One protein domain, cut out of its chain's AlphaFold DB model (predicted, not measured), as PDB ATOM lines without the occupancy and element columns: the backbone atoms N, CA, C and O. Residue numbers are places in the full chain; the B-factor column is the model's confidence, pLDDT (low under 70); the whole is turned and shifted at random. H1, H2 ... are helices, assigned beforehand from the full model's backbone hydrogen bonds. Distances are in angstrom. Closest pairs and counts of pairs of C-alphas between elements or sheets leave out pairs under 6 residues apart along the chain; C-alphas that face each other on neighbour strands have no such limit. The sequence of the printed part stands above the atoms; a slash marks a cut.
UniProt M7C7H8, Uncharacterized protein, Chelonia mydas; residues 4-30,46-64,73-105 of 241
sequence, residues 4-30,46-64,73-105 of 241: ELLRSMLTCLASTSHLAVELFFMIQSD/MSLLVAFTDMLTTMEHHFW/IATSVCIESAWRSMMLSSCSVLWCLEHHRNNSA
ATOM      1  N   GLU A   4     116.569  86.582  77.609       66.56
ATOM      2  CA  GLU A   4     117.725  86.234  76.780       66.56
ATOM      3  C   GLU A   4     118.817  85.502  77.564       66.56
ATOM      4  O   GLU A   4     119.343  84.500  77.078       66.56
ATOM      5  N   LEU A   5     119.106  85.922  78.801       65.00
ATOM      6  CA  LEU A   5     120.108  85.264  79.641       65.00
ATOM      7  C   LEU A   5     119.672  83.836  79.984       65.00
ATOM      8  O   LEU A   5     120.451  82.898  79.812       65.00
ATOM      9  N   LEU A   6     118.406  83.676  80.386       65.25
ATOM     10  CA  LEU A   6     117.814  82.374  80.698       65.25
ATOM     11  C   LEU A   6     117.836  81.446  79.478       65.25
ATOM     12  O   LEU A   6     118.237  80.290  79.594       65.25
ATOM     13  N   ARG A   7     117.461  81.955  78.295       64.88
ATOM     14  CA  ARG A   7     117.549  81.187  77.046       64.88
ATOM     15  C   ARG A   7     118.977  80.754  76.755       64.88
ATOM     16  O   ARG A   7     119.179  79.582  76.480       64.88
ATOM     17  N   SER A   8     119.959  81.649  76.869       70.81
ATOM     18  CA  SER A   8     121.356  81.290  76.596       70.81
ATOM     19  C   SER A   8     121.879  80.217  77.558       70.81
ATOM     20  O   SER A   8     122.559  79.290  77.121       70.81
ATOM     21  N   MET A   9     121.502  80.285  78.841       68.12
ATOM     22  CA  MET A   9     121.876  79.284  79.841       68.12
ATOM     23  C   MET A   9     121.228  77.932  79.549       68.12
ATOM     24  O   MET A   9     121.924  76.921  79.559       68.12
ATOM     25  N   LEU A  10     119.928  77.910  79.233       66.88
ATOM     26  CA  LEU A  10     119.208  76.683  78.878       66.88
ATOM     27  C   LEU A  10     119.734  76.065  77.579       66.88
ATOM     28  O   LEU A  10     119.875  74.849  77.500       66.88
ATOM     29  N   THR A  11     120.075  76.880  76.579       72.12
ATOM     30  CA  THR A  11     120.697  76.405  75.338       72.12
ATOM     31  C   THR A  11     122.096  75.848  75.592       72.12
ATOM     32  O   THR A  11     122.415  74.788  75.062       72.12
ATOM     33  N   CYS A  12     122.907  76.493  76.441       71.88
ATOM     34  CA  CYS A  12     124.206  75.948  76.844       71.88
ATOM     35  C   CYS A  12     124.038  74.597  77.545       71.88
ATOM     36  O   CYS A  12     124.704  73.646  77.154       71.88
ATOM     37  N   LEU A  13     123.104  74.490  78.495       71.31
ATOM     38  CA  LEU A  13     122.800  73.251  79.220       71.31
ATOM     39  C   LEU A  13     122.307  72.129  78.301       71.31
ATOM     40  O   LEU A  13     122.733  70.990  78.449       71.31
ATOM     41  N   ALA A  14     121.440  72.446  77.339       69.81
ATOM     42  CA  ALA A  14     120.968  71.485  76.346       69.81
ATOM     43  C   ALA A  14     122.094  71.042  75.397       69.81
ATOM     44  O   ALA A  14     122.160  69.882  75.003       69.81
ATOM     45  N   SER A  15     123.006  71.952  75.039       74.69
ATOM     46  CA  SER A  15     124.157  71.615  74.198       74.69
ATOM     47  C   SER A  15     125.192  70.761  74.936       74.69
ATOM     48  O   SER A  15     125.721  69.812  74.362       74.69
ATOM     49  N   THR A  16     125.444  71.036  76.221       74.06
ATOM     50  CA  THR A  16     126.346  70.223  77.044       74.06
ATOM     51  C   THR A  16     125.722  68.893  77.434       74.06
ATOM     52  O   THR A  16     126.447  67.905  77.499       74.06
ATOM     53  N   SER A  17     124.403  68.820  77.636       75.81
ATOM     54  CA  SER A  17     123.721  67.543  77.864       75.81
ATOM     55  C   SER A  17     123.726  66.668  76.612       75.81
ATOM     56  O   SER A  17     123.984  65.474  76.729       75.81
ATOM     57  N   HIS A  18     123.539  67.242  75.418       76.00
ATOM     58  CA  HIS A  18     123.676  66.507  74.157       76.00
ATOM     59  C   HIS A  18     125.085  65.932  73.996       76.00
ATOM     60  O   HIS A  18     125.233  64.739  73.754       76.00
ATOM     61  N   LEU A  19     126.117  66.754  74.217       74.44
ATOM     62  CA  LEU A  19     127.511  66.303  74.197       74.44
ATOM     63  C   LEU A  19     127.793  65.219  75.241       74.44
ATOM     64  O   LEU A  19     128.513  64.276  74.942       74.44
ATOM     65  N   ALA A  20     127.225  65.323  76.445       71.12
ATOM     66  CA  ALA A  20     127.392  64.313  77.488       71.12
ATOM     67  C   ALA A  20     126.743  62.972  77.108       71.12
ATOM     68  O   ALA A  20     127.330  61.919  77.343       71.12
ATOM     69  N   VAL A  21     125.558  63.006  76.489       71.44
ATOM     70  CA  VAL A  21     124.874  61.808  75.979       71.44
ATOM     71  C   VAL A  21     125.646  61.195  74.808       71.44
ATOM     72  O   VAL A  21     125.811  59.982  74.753       71.44
ATOM     73  N   GLU A  22     126.162  62.015  73.896       74.06
ATOM     74  CA  GLU A  22     126.957  61.566  72.749       74.06
ATOM     75  C   GLU A  22     128.298  60.949  73.184       74.06
ATOM     76  O   GLU A  22     128.652  59.869  72.718       74.06
ATOM     77  N   LEU A  23     128.984  61.561  74.158       72.56
ATOM     78  CA  LEU A  23     130.168  60.991  74.813       72.56
ATOM     79  C   LEU A  23     129.855  59.648  75.476       72.56
ATOM     80  O   LEU A  23     130.623  58.704  75.322       72.56
ATOM     81  N   PHE A  24     128.721  59.542  76.169       66.44
ATOM     82  CA  PHE A  24     128.293  58.291  76.789       66.44
ATOM     83  C   PHE A  24     128.065  57.186  75.745       66.44
ATOM     84  O   PHE A  24     128.522  56.062  75.932       66.44
ATOM     85  N   PHE A  25     127.427  57.503  74.613       68.62
ATOM     86  CA  PHE A  25     127.257  56.545  73.516       68.62
ATOM     87  C   PHE A  25     128.577  56.178  72.830       68.62
ATOM     88  O   PHE A  25     128.768  55.008  72.504       68.62
ATOM     89  N   MET A  26     129.500  57.125  72.640       67.44
ATOM     90  CA  MET A  26     130.829  56.827  72.090       67.44
ATOM     91  C   MET A  26     131.602  55.853  72.982       67.44
ATOM     92  O   MET A  26     132.128  54.867  72.478       67.44
ATOM     93  N   ILE A  27     131.601  56.070  74.303       66.25
ATOM     94  CA  ILE A  27     132.311  55.184  75.237       66.25
ATOM     95  C   ILE A  27     131.696  53.774  75.243       66.25
ATOM     96  O   ILE A  27     132.424  52.785  75.304       66.25
ATOM     97  N   GLN A  28     130.370  53.657  75.100       63.09
ATOM     98  CA  GLN A  28     129.718  52.348  74.973       63.09
ATOM     99  C   GLN A  28     130.024  51.640  73.647       63.09
ATOM    100  O   GLN A  28     130.168  50.419  73.637       63.09
ATOM    101  N   SER A  29     130.121  52.387  72.545       66.88
ATOM    102  CA  SER A  29     130.320  51.828  71.198       66.88
ATOM    103  C   SER A  29     131.729  51.257  71.009       66.88
ATOM    104  O   SER A  29     131.894  50.224  70.366       66.88
ATOM    105  N   ASP A  30     132.738  51.878  71.624       62.28
ATOM    106  CA  ASP A  30     134.135  51.430  71.536       62.28
ATOM    107  C   ASP A  30     134.430  50.166  72.384       62.28
ATOM    108  O   ASP A  30     135.519  49.597  72.294       62.28
ATOM    109  N   MET A  46     132.666  55.501  85.482       71.50
ATOM    110  CA  MET A  46     132.153  55.979  86.768       71.50
ATOM    111  C   MET A  46     132.719  57.353  87.136       71.50
ATOM    112  O   MET A  46     132.007  58.183  87.697       71.50
ATOM    113  N   SER A  47     133.982  57.629  86.798       75.38
ATOM    114  CA  SER A  47     134.620  58.912  87.119       75.38
ATOM    115  C   SER A  47     134.002  60.088  86.355       75.38
ATOM    116  O   SER A  47     133.796  61.157  86.933       75.38
ATOM    117  N   LEU A  48     133.638  59.876  85.084       74.62
ATOM    118  CA  LEU A  48     132.987  60.887  84.254       74.62
ATOM    119  C   LEU A  48     131.556  61.155  84.727       74.62
ATOM    120  O   LEU A  48     131.154  62.314  84.840       74.62
ATOM    121  N   LEU A  49     130.811  60.100  85.069       73.25
ATOM    122  CA  LEU A  49     129.460  60.230  85.610       73.25
ATOM    123  C   LEU A  49     129.460  60.995  86.941       73.25
ATOM    124  O   LEU A  49     128.618  61.874  87.141       73.25
ATOM    125  N   VAL A  50     130.428  60.712  87.821       78.69
ATOM    126  CA  VAL A  50     130.626  61.423  89.096       78.69
ATOM    127  C   VAL A  50     130.982  62.893  88.863       78.69
ATOM    128  O   VAL A  50     130.377  63.764  89.479       78.69
ATOM    129  N   ALA A  51     131.903  63.198  87.945       78.38
ATOM    130  CA  ALA A  51     132.258  64.583  87.624       78.38
ATOM    131  C   ALA A  51     131.076  65.363  87.017       78.38
ATOM    132  O   ALA A  51     130.873  66.537  87.326       78.38
ATOM    133  N   PHE A  52     130.271  64.708  86.177       76.94
ATOM    134  CA  PHE A  52     129.078  65.315  85.596       76.94
ATOM    135  C   PHE A  52     128.009  65.585  86.659       76.94
ATOM    136  O   PHE A  52     127.463  66.686  86.709       76.94
ATOM    137  N   THR A  53     127.745  64.624  87.549       78.38
ATOM    138  CA  THR A  53     126.810  64.829  88.665       78.38
ATOM    139  C   THR A  53     127.292  65.907  89.633       78.38
ATOM    140  O   THR A  53     126.480  66.735  90.033       78.38
ATOM    141  N   ASP A  54     128.590  65.976  89.935       84.19
ATOM    142  CA  ASP A  54     129.173  67.026  90.783       84.19
ATOM    143  C   ASP A  54     129.030  68.428  90.164       84.19
ATOM    144  O   ASP A  54     128.654  69.387  90.840       84.19
ATOM    145  N   MET A  55     129.234  68.558  88.849       80.75
ATOM    146  CA  MET A  55     128.995  69.813  88.125       80.75
ATOM    147  C   MET A  55     127.513  70.224  88.162       80.75
ATOM    148  O   MET A  55     127.187  71.405  88.308       80.75
ATOM    149  N   LEU A  56     126.598  69.261  88.020       77.00
ATOM    150  CA  LEU A  56     125.160  69.518  88.076       77.00
ATOM    151  C   LEU A  56     124.714  69.977  89.474       77.00
ATOM    152  O   LEU A  56     123.980  70.961  89.575       77.00
ATOM    153  N   THR A  57     125.194  69.333  90.541       80.06
ATOM    154  CA  THR A  57     124.867  69.722  91.923       80.06
ATOM    155  C   THR A  57     125.471  71.077  92.287       80.06
ATOM    156  O   THR A  57     124.803  71.895  92.922       80.06
ATOM    157  N   THR A  58     126.692  71.393  91.837       81.38
ATOM    158  CA  THR A  58     127.265  72.736  92.053       81.38
ATOM    159  C   THR A  58     126.471  73.823  91.337       81.38
ATOM    160  O   THR A  58     126.242  74.888  91.918       81.38
ATOM    161  N   MET A  59     126.007  73.580  90.108       73.94
ATOM    162  CA  MET A  59     125.131  74.530  89.412       73.94
ATOM    163  C   MET A  59     123.801  74.729  90.143       73.94
ATOM    164  O   MET A  59     123.352  75.870  90.268       73.94
ATOM    165  N   GLU A  60     123.202  73.656  90.667       75.31
ATOM    166  CA  GLU A  60     121.988  73.732  91.480       75.31
ATOM    167  C   GLU A  60     122.222  74.596  92.730       75.31
ATOM    168  O   GLU A  60     121.505  75.575  92.954       75.31
ATOM    169  N   HIS A  61     123.292  74.345  93.487       75.44
ATOM    170  CA  HIS A  61     123.633  75.134  94.674       75.44
ATOM    171  C   HIS A  61     123.869  76.621  94.374       75.44
ATOM    172  O   HIS A  61     123.418  77.486  95.129       75.44
ATOM    173  N   HIS A  62     124.541  76.943  93.266       75.69
ATOM    174  CA  HIS A  62     124.758  78.332  92.858       75.69
ATOM    175  C   HIS A  62     123.471  79.036  92.419       75.69
ATOM    176  O   HIS A  62     123.334  80.244  92.634       75.69
ATOM    177  N   PHE A  63     122.533  78.297  91.826       71.44
ATOM    178  CA  PHE A  63     121.222  78.819  91.463       71.44
ATOM    179  C   PHE A  63     120.403  79.157  92.718       71.44
ATOM    180  O   PHE A  63     119.951  80.294  92.874       71.44
ATOM    181  N   TRP A  64     120.340  78.229  93.678       68.75
ATOM    182  CA  TRP A  64     119.658  78.422  94.963       68.75
ATOM    183  C   TRP A  64     120.253  79.558  95.805       68.75
ATOM    184  O   TRP A  64     119.512  80.331  96.410       68.75
ATOM    185  N   ILE A  73     110.416  82.943  92.309       66.88
ATOM    186  CA  ILE A  73     109.746  81.708  92.769       66.88
ATOM    187  C   ILE A  73     108.977  81.014  91.630       66.88
ATOM    188  O   ILE A  73     108.932  79.792  91.556       66.88
ATOM    189  N   ALA A  74     108.396  81.774  90.696       68.88
ATOM    190  CA  ALA A  74     107.692  81.183  89.558       68.88
ATOM    191  C   ALA A  74     108.649  80.546  88.533       68.88
ATOM    192  O   ALA A  74     108.303  79.550  87.902       68.88
ATOM    193  N   THR A  75     109.856  81.096  88.363       68.50
ATOM    194  CA  THR A  75     110.841  80.573  87.405       68.50
ATOM    195  C   THR A  75     111.599  79.371  87.950       68.50
ATOM    196  O   THR A  75     111.889  78.460  87.178       68.50
ATOM    197  N   SER A  76     111.860  79.317  89.259       72.12
ATOM    198  CA  SER A  76     112.536  78.174  89.880       72.12
ATOM    199  C   SER A  76     111.702  76.893  89.781       72.12
ATOM    200  O   SER A  76     112.242  75.854  89.418       72.12
ATOM    201  N   VAL A  77     110.374  76.970  89.954       75.56
ATOM    202  CA  VAL A  77     109.465  75.814  89.793       75.56
ATOM    203  C   VAL A  77     109.464  75.280  88.351       75.56
ATOM    204  O   VAL A  77     109.464  74.066  88.129       75.56
ATOM    205  N   CYS A  78     109.499  76.161  87.345       74.62
ATOM    206  CA  CYS A  78     109.594  75.748  85.939       74.62
ATOM    207  C   CYS A  78     110.947  75.100  85.608       74.62
ATOM    208  O   CYS A  78     110.999  74.153  84.827       74.62
ATOM    209  N   ILE A  79     112.035  75.589  86.206       76.19
ATOM    210  CA  ILE A  79     113.371  75.018  86.013       76.19
ATOM    211  C   ILE A  79     113.462  73.661  86.709       76.19
ATOM    212  O   ILE A  79     113.874  72.698  86.073       76.19
ATOM    213  N   GLU A  80     113.004  73.546  87.956       76.75
ATOM    214  CA  GLU A  80     113.023  72.290  88.710       76.75
ATOM    215  C   GLU A  80     112.180  71.204  88.025       76.75
ATOM    216  O   GLU A  80     112.617  70.064  87.886       76.75
ATOM    217  N   SER A  81     110.990  71.555  87.527       76.44
ATOM    218  CA  SER A  81     110.142  70.613  86.785       76.44
ATOM    219  C   SER A  81     110.761  70.184  85.452       76.44
ATOM    220  O   SER A  81     110.748  68.990  85.141       76.44
ATOM    221  N   ALA A  82     111.364  71.105  84.694       78.00
ATOM    222  CA  ALA A  82     112.099  70.767  83.475       78.00
ATOM    223  C   ALA A  82     113.293  69.846  83.772       78.00
ATOM    224  O   ALA A  82     113.527  68.873  83.055       78.00
ATOM    225  N   TRP A  83     114.006  70.105  84.868       78.31
ATOM    226  CA  TRP A  83     115.163  69.320  85.284       78.31
ATOM    227  C   TRP A  83     114.772  67.916  85.745       78.31
ATOM    228  O   TRP A  83     115.339  66.932  85.274       78.31
ATOM    229  N   ARG A  84     113.729  67.795  86.577       79.62
ATOM    230  CA  ARG A  84     113.144  66.502  86.966       79.62
ATOM    231  C   ARG A  84     112.669  65.718  85.747       79.62
ATOM    232  O   ARG A  84     112.927  64.523  85.667       79.62
ATOM    233  N   SER A  85     112.017  66.375  84.787       80.56
ATOM    234  CA  SER A  85     111.579  65.723  83.548       80.56
ATOM    235  C   SER A  85     112.760  65.219  82.717       80.56
ATOM    236  O   SER A  85     112.701  64.113  82.185       80.56
ATOM    237  N   MET A  86     113.838  66.001  82.626       80.06
ATOM    238  CA  MET A  86     115.059  65.606  81.923       80.06
ATOM    239  C   MET A  86     115.730  64.410  82.611       80.06
ATOM    240  O   MET A  86     116.005  63.414  81.952       80.06
ATOM    241  N   MET A  87     115.893  64.456  83.936       78.06
ATOM    242  CA  MET A  87     116.473  63.361  84.723       78.06
ATOM    243  C   MET A  87     115.641  62.080  84.623       78.06
ATOM    244  O   MET A  87     116.192  61.009  84.389       78.06
ATOM    245  N   LEU A  88     114.312  62.170  84.724       80.00
ATOM    246  CA  LEU A  88     113.428  61.010  84.572       80.00
ATOM    247  C   LEU A  88     113.490  60.416  83.155       80.00
ATOM    248  O   LEU A  88     113.468  59.192  83.001       80.00
ATOM    249  N   SER A  89     113.618  61.262  82.128       84.31
ATOM    250  CA  SER A  89     113.808  60.814  80.747       84.31
ATOM    251  C   SER A  89     115.148  60.093  80.579       84.31
ATOM    252  O   SER A  89     115.184  59.000  80.020       84.31
ATOM    253  N   SER A  90     116.239  60.656  81.101       76.62
ATOM    254  CA  SER A  90     117.573  60.047  81.045       76.62
ATOM    255  C   SER A  90     117.642  58.729  81.821       76.62
ATOM    256  O   SER A  90     118.173  57.750  81.302       76.62
ATOM    257  N   CYS A  91     117.037  58.659  83.012       75.12
ATOM    258  CA  CYS A  91     116.917  57.419  83.781       75.12
ATOM    259  C   CYS A  91     116.125  56.349  83.025       75.12
ATOM    260  O   CYS A  91     116.481  55.177  83.086       75.12
ATOM    261  N   SER A  92     115.082  56.736  82.284       77.50
ATOM    262  CA  SER A  92     114.311  55.792  81.465       77.50
ATOM    263  C   SER A  92     115.152  55.220  80.320       77.50
ATOM    264  O   SER A  92     115.107  54.018  80.074       77.50
ATOM    265  N   VAL A  93     115.968  56.050  79.658       77.31
ATOM    266  CA  VAL A  93     116.886  55.598  78.594       77.31
ATOM    267  C   VAL A  93     117.969  54.673  79.155       77.31
ATOM    268  O   VAL A  93     118.191  53.599  78.602       77.31
ATOM    269  N   LEU A  94     118.588  55.045  80.280       76.06
ATOM    270  CA  LEU A  94     119.564  54.211  80.989       76.06
ATOM    271  C   LEU A  94     118.960  52.867  81.410       76.06
ATOM    272  O   LEU A  94     119.568  51.825  81.185       76.06
ATOM    273  N   TRP A  95     117.739  52.873  81.947       80.56
ATOM    274  CA  TRP A  95     117.020  51.652  82.305       80.56
ATOM    275  C   TRP A  95     116.736  50.766  81.087       80.56
ATOM    276  O   TRP A  95     116.933  49.553  81.145       80.56
ATOM    277  N   CYS A  96     116.306  51.347  79.963       78.44
ATOM    278  CA  CYS A  96     116.090  50.606  78.720       78.44
ATOM    279  C   CYS A  96     117.386  49.986  78.177       78.44
ATOM    280  O   CYS A  96     117.361  48.832  77.747       78.44
ATOM    281  N   LEU A  97     118.503  50.718  78.223       72.12
ATOM    282  CA  LEU A  97     119.819  50.217  77.815       72.12
ATOM    283  C   LEU A  97     120.283  49.068  78.714       72.12
ATOM    284  O   LEU A  97     120.674  48.015  78.210       72.12
ATOM    285  N   GLU A  98     120.162  49.224  80.031       79.88
ATOM    286  CA  GLU A  98     120.530  48.195  81.007       79.88
ATOM    287  C   GLU A  98     119.671  46.932  80.844       79.88
ATOM    288  O   GLU A  98     120.171  45.805  80.843       79.88
ATOM    289  N   HIS A  99     118.368  47.096  80.619       82.44
ATOM    290  CA  HIS A  99     117.466  45.976  80.367       82.44
ATOM    291  C   HIS A  99     117.781  45.264  79.039       82.44
ATOM    292  O   HIS A  99     117.736  44.035  78.966       82.44
ATOM    293  N   HIS A 100     118.143  46.008  77.989       77.19
ATOM    294  CA  HIS A 100     118.581  45.425  76.719       77.19
ATOM    295  C   HIS A 100     119.898  44.652  76.878       77.19
ATOM    296  O   HIS A 100     120.006  43.520  76.398       77.19
ATOM    297  N   ARG A 101     120.867  45.209  77.616       74.19
ATOM    298  CA  ARG A 101     122.145  44.554  77.930       74.19
ATOM    299  C   ARG A 101     121.920  43.232  78.667       74.19
ATOM    300  O   ARG A 101     122.401  42.196  78.208       74.19
ATOM    301  N   ASN A 102     121.105  43.240  79.722       78.62
ATOM    302  CA  ASN A 102     120.795  42.040  80.504       78.62
ATOM    303  C   ASN A 102     120.038  40.972  79.696       78.62
ATOM    304  O   ASN A 102     120.327  39.784  79.830       78.62
ATOM    305  N   ASN A 103     119.139  41.367  78.790       79.06
ATOM    306  CA  ASN A 103     118.442  40.414  77.917       79.06
ATOM    307  C   ASN A 103     119.330  39.849  76.801       79.06
ATOM    308  O   ASN A 103     119.188  38.681  76.434       79.06
ATOM    309  N   SER A 104     120.275  40.633  76.278       76.69
ATOM    310  CA  SER A 104     121.206  40.165  75.242       76.69
ATOM    311  C   SER A 104     122.144  39.059  75.750       76.69
ATOM    312  O   SER A 104     122.471  38.131  75.006       76.69
ATOM    313  N   ALA A 105     122.499  39.087  77.041       72.00
ATOM    314  CA  ALA A 105     123.322  38.062  77.680       72.00
ATOM    315  C   ALA A 105     122.627  36.686  77.733       72.00
ATOM    316  O   ALA A 105     123.290  35.653  77.633       72.00
TER     317      ALA A 105
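What this domain is: This is residues 4 to 30, 46 to 64 and 73 to 105 of the 241 residues of an uncharacterized protein of Chelonia mydas (UniProt M7C7H8). What shape is seen? Three long helices run lengthwise, side by side without touching, as a loose rod, their centres a triangle, with H2 directed against H1 and H3. Residues 91 to 105 of H3 stick out. What builds it? The 79 printed residues, all helix in class, hold H1, H2 and H3 in that order and no named strand. How compact is it? It is loose, with a radius of gyration of the C-alphas of 14.9 A and spans of 48 by 21 by 21 A.

Where its parts are: Which helix is longest? H3, residues 73 to 105, measures 48.1 A and ends at C-alpha 105 (123.322, 38.062, 77.680). Where are the others? H1, residues 4 to 29, begins at C-alpha 4 (117.725, 86.234, 76.780) and measures 37.1 A; H2, residues 46 to 64, measures 27.0 A.

How they stand to each other: Which helices meet? H3 is apart from H1 and H2. H1 and H2 are near each other, their closest C-alphas 8.3 A apart. How are the backbones? Every O i to N i+4 pair is within hydrogen-bond range in H1 and H2, and 27 of 29 in H3.

The domain as a whole: Where are cuts? Across the first cut, where 15 residues are not printed, the C-alphas of Asp 30 and Met 46 are 16.0 A apart; across the second, where 8 are not printed, those of Trp 64 and Ile 73 are 10.7 A apart. Where is confidence low? Mean pLDDT of the printed part is 74.1, with 18 residues under 70, among them 24 to 30.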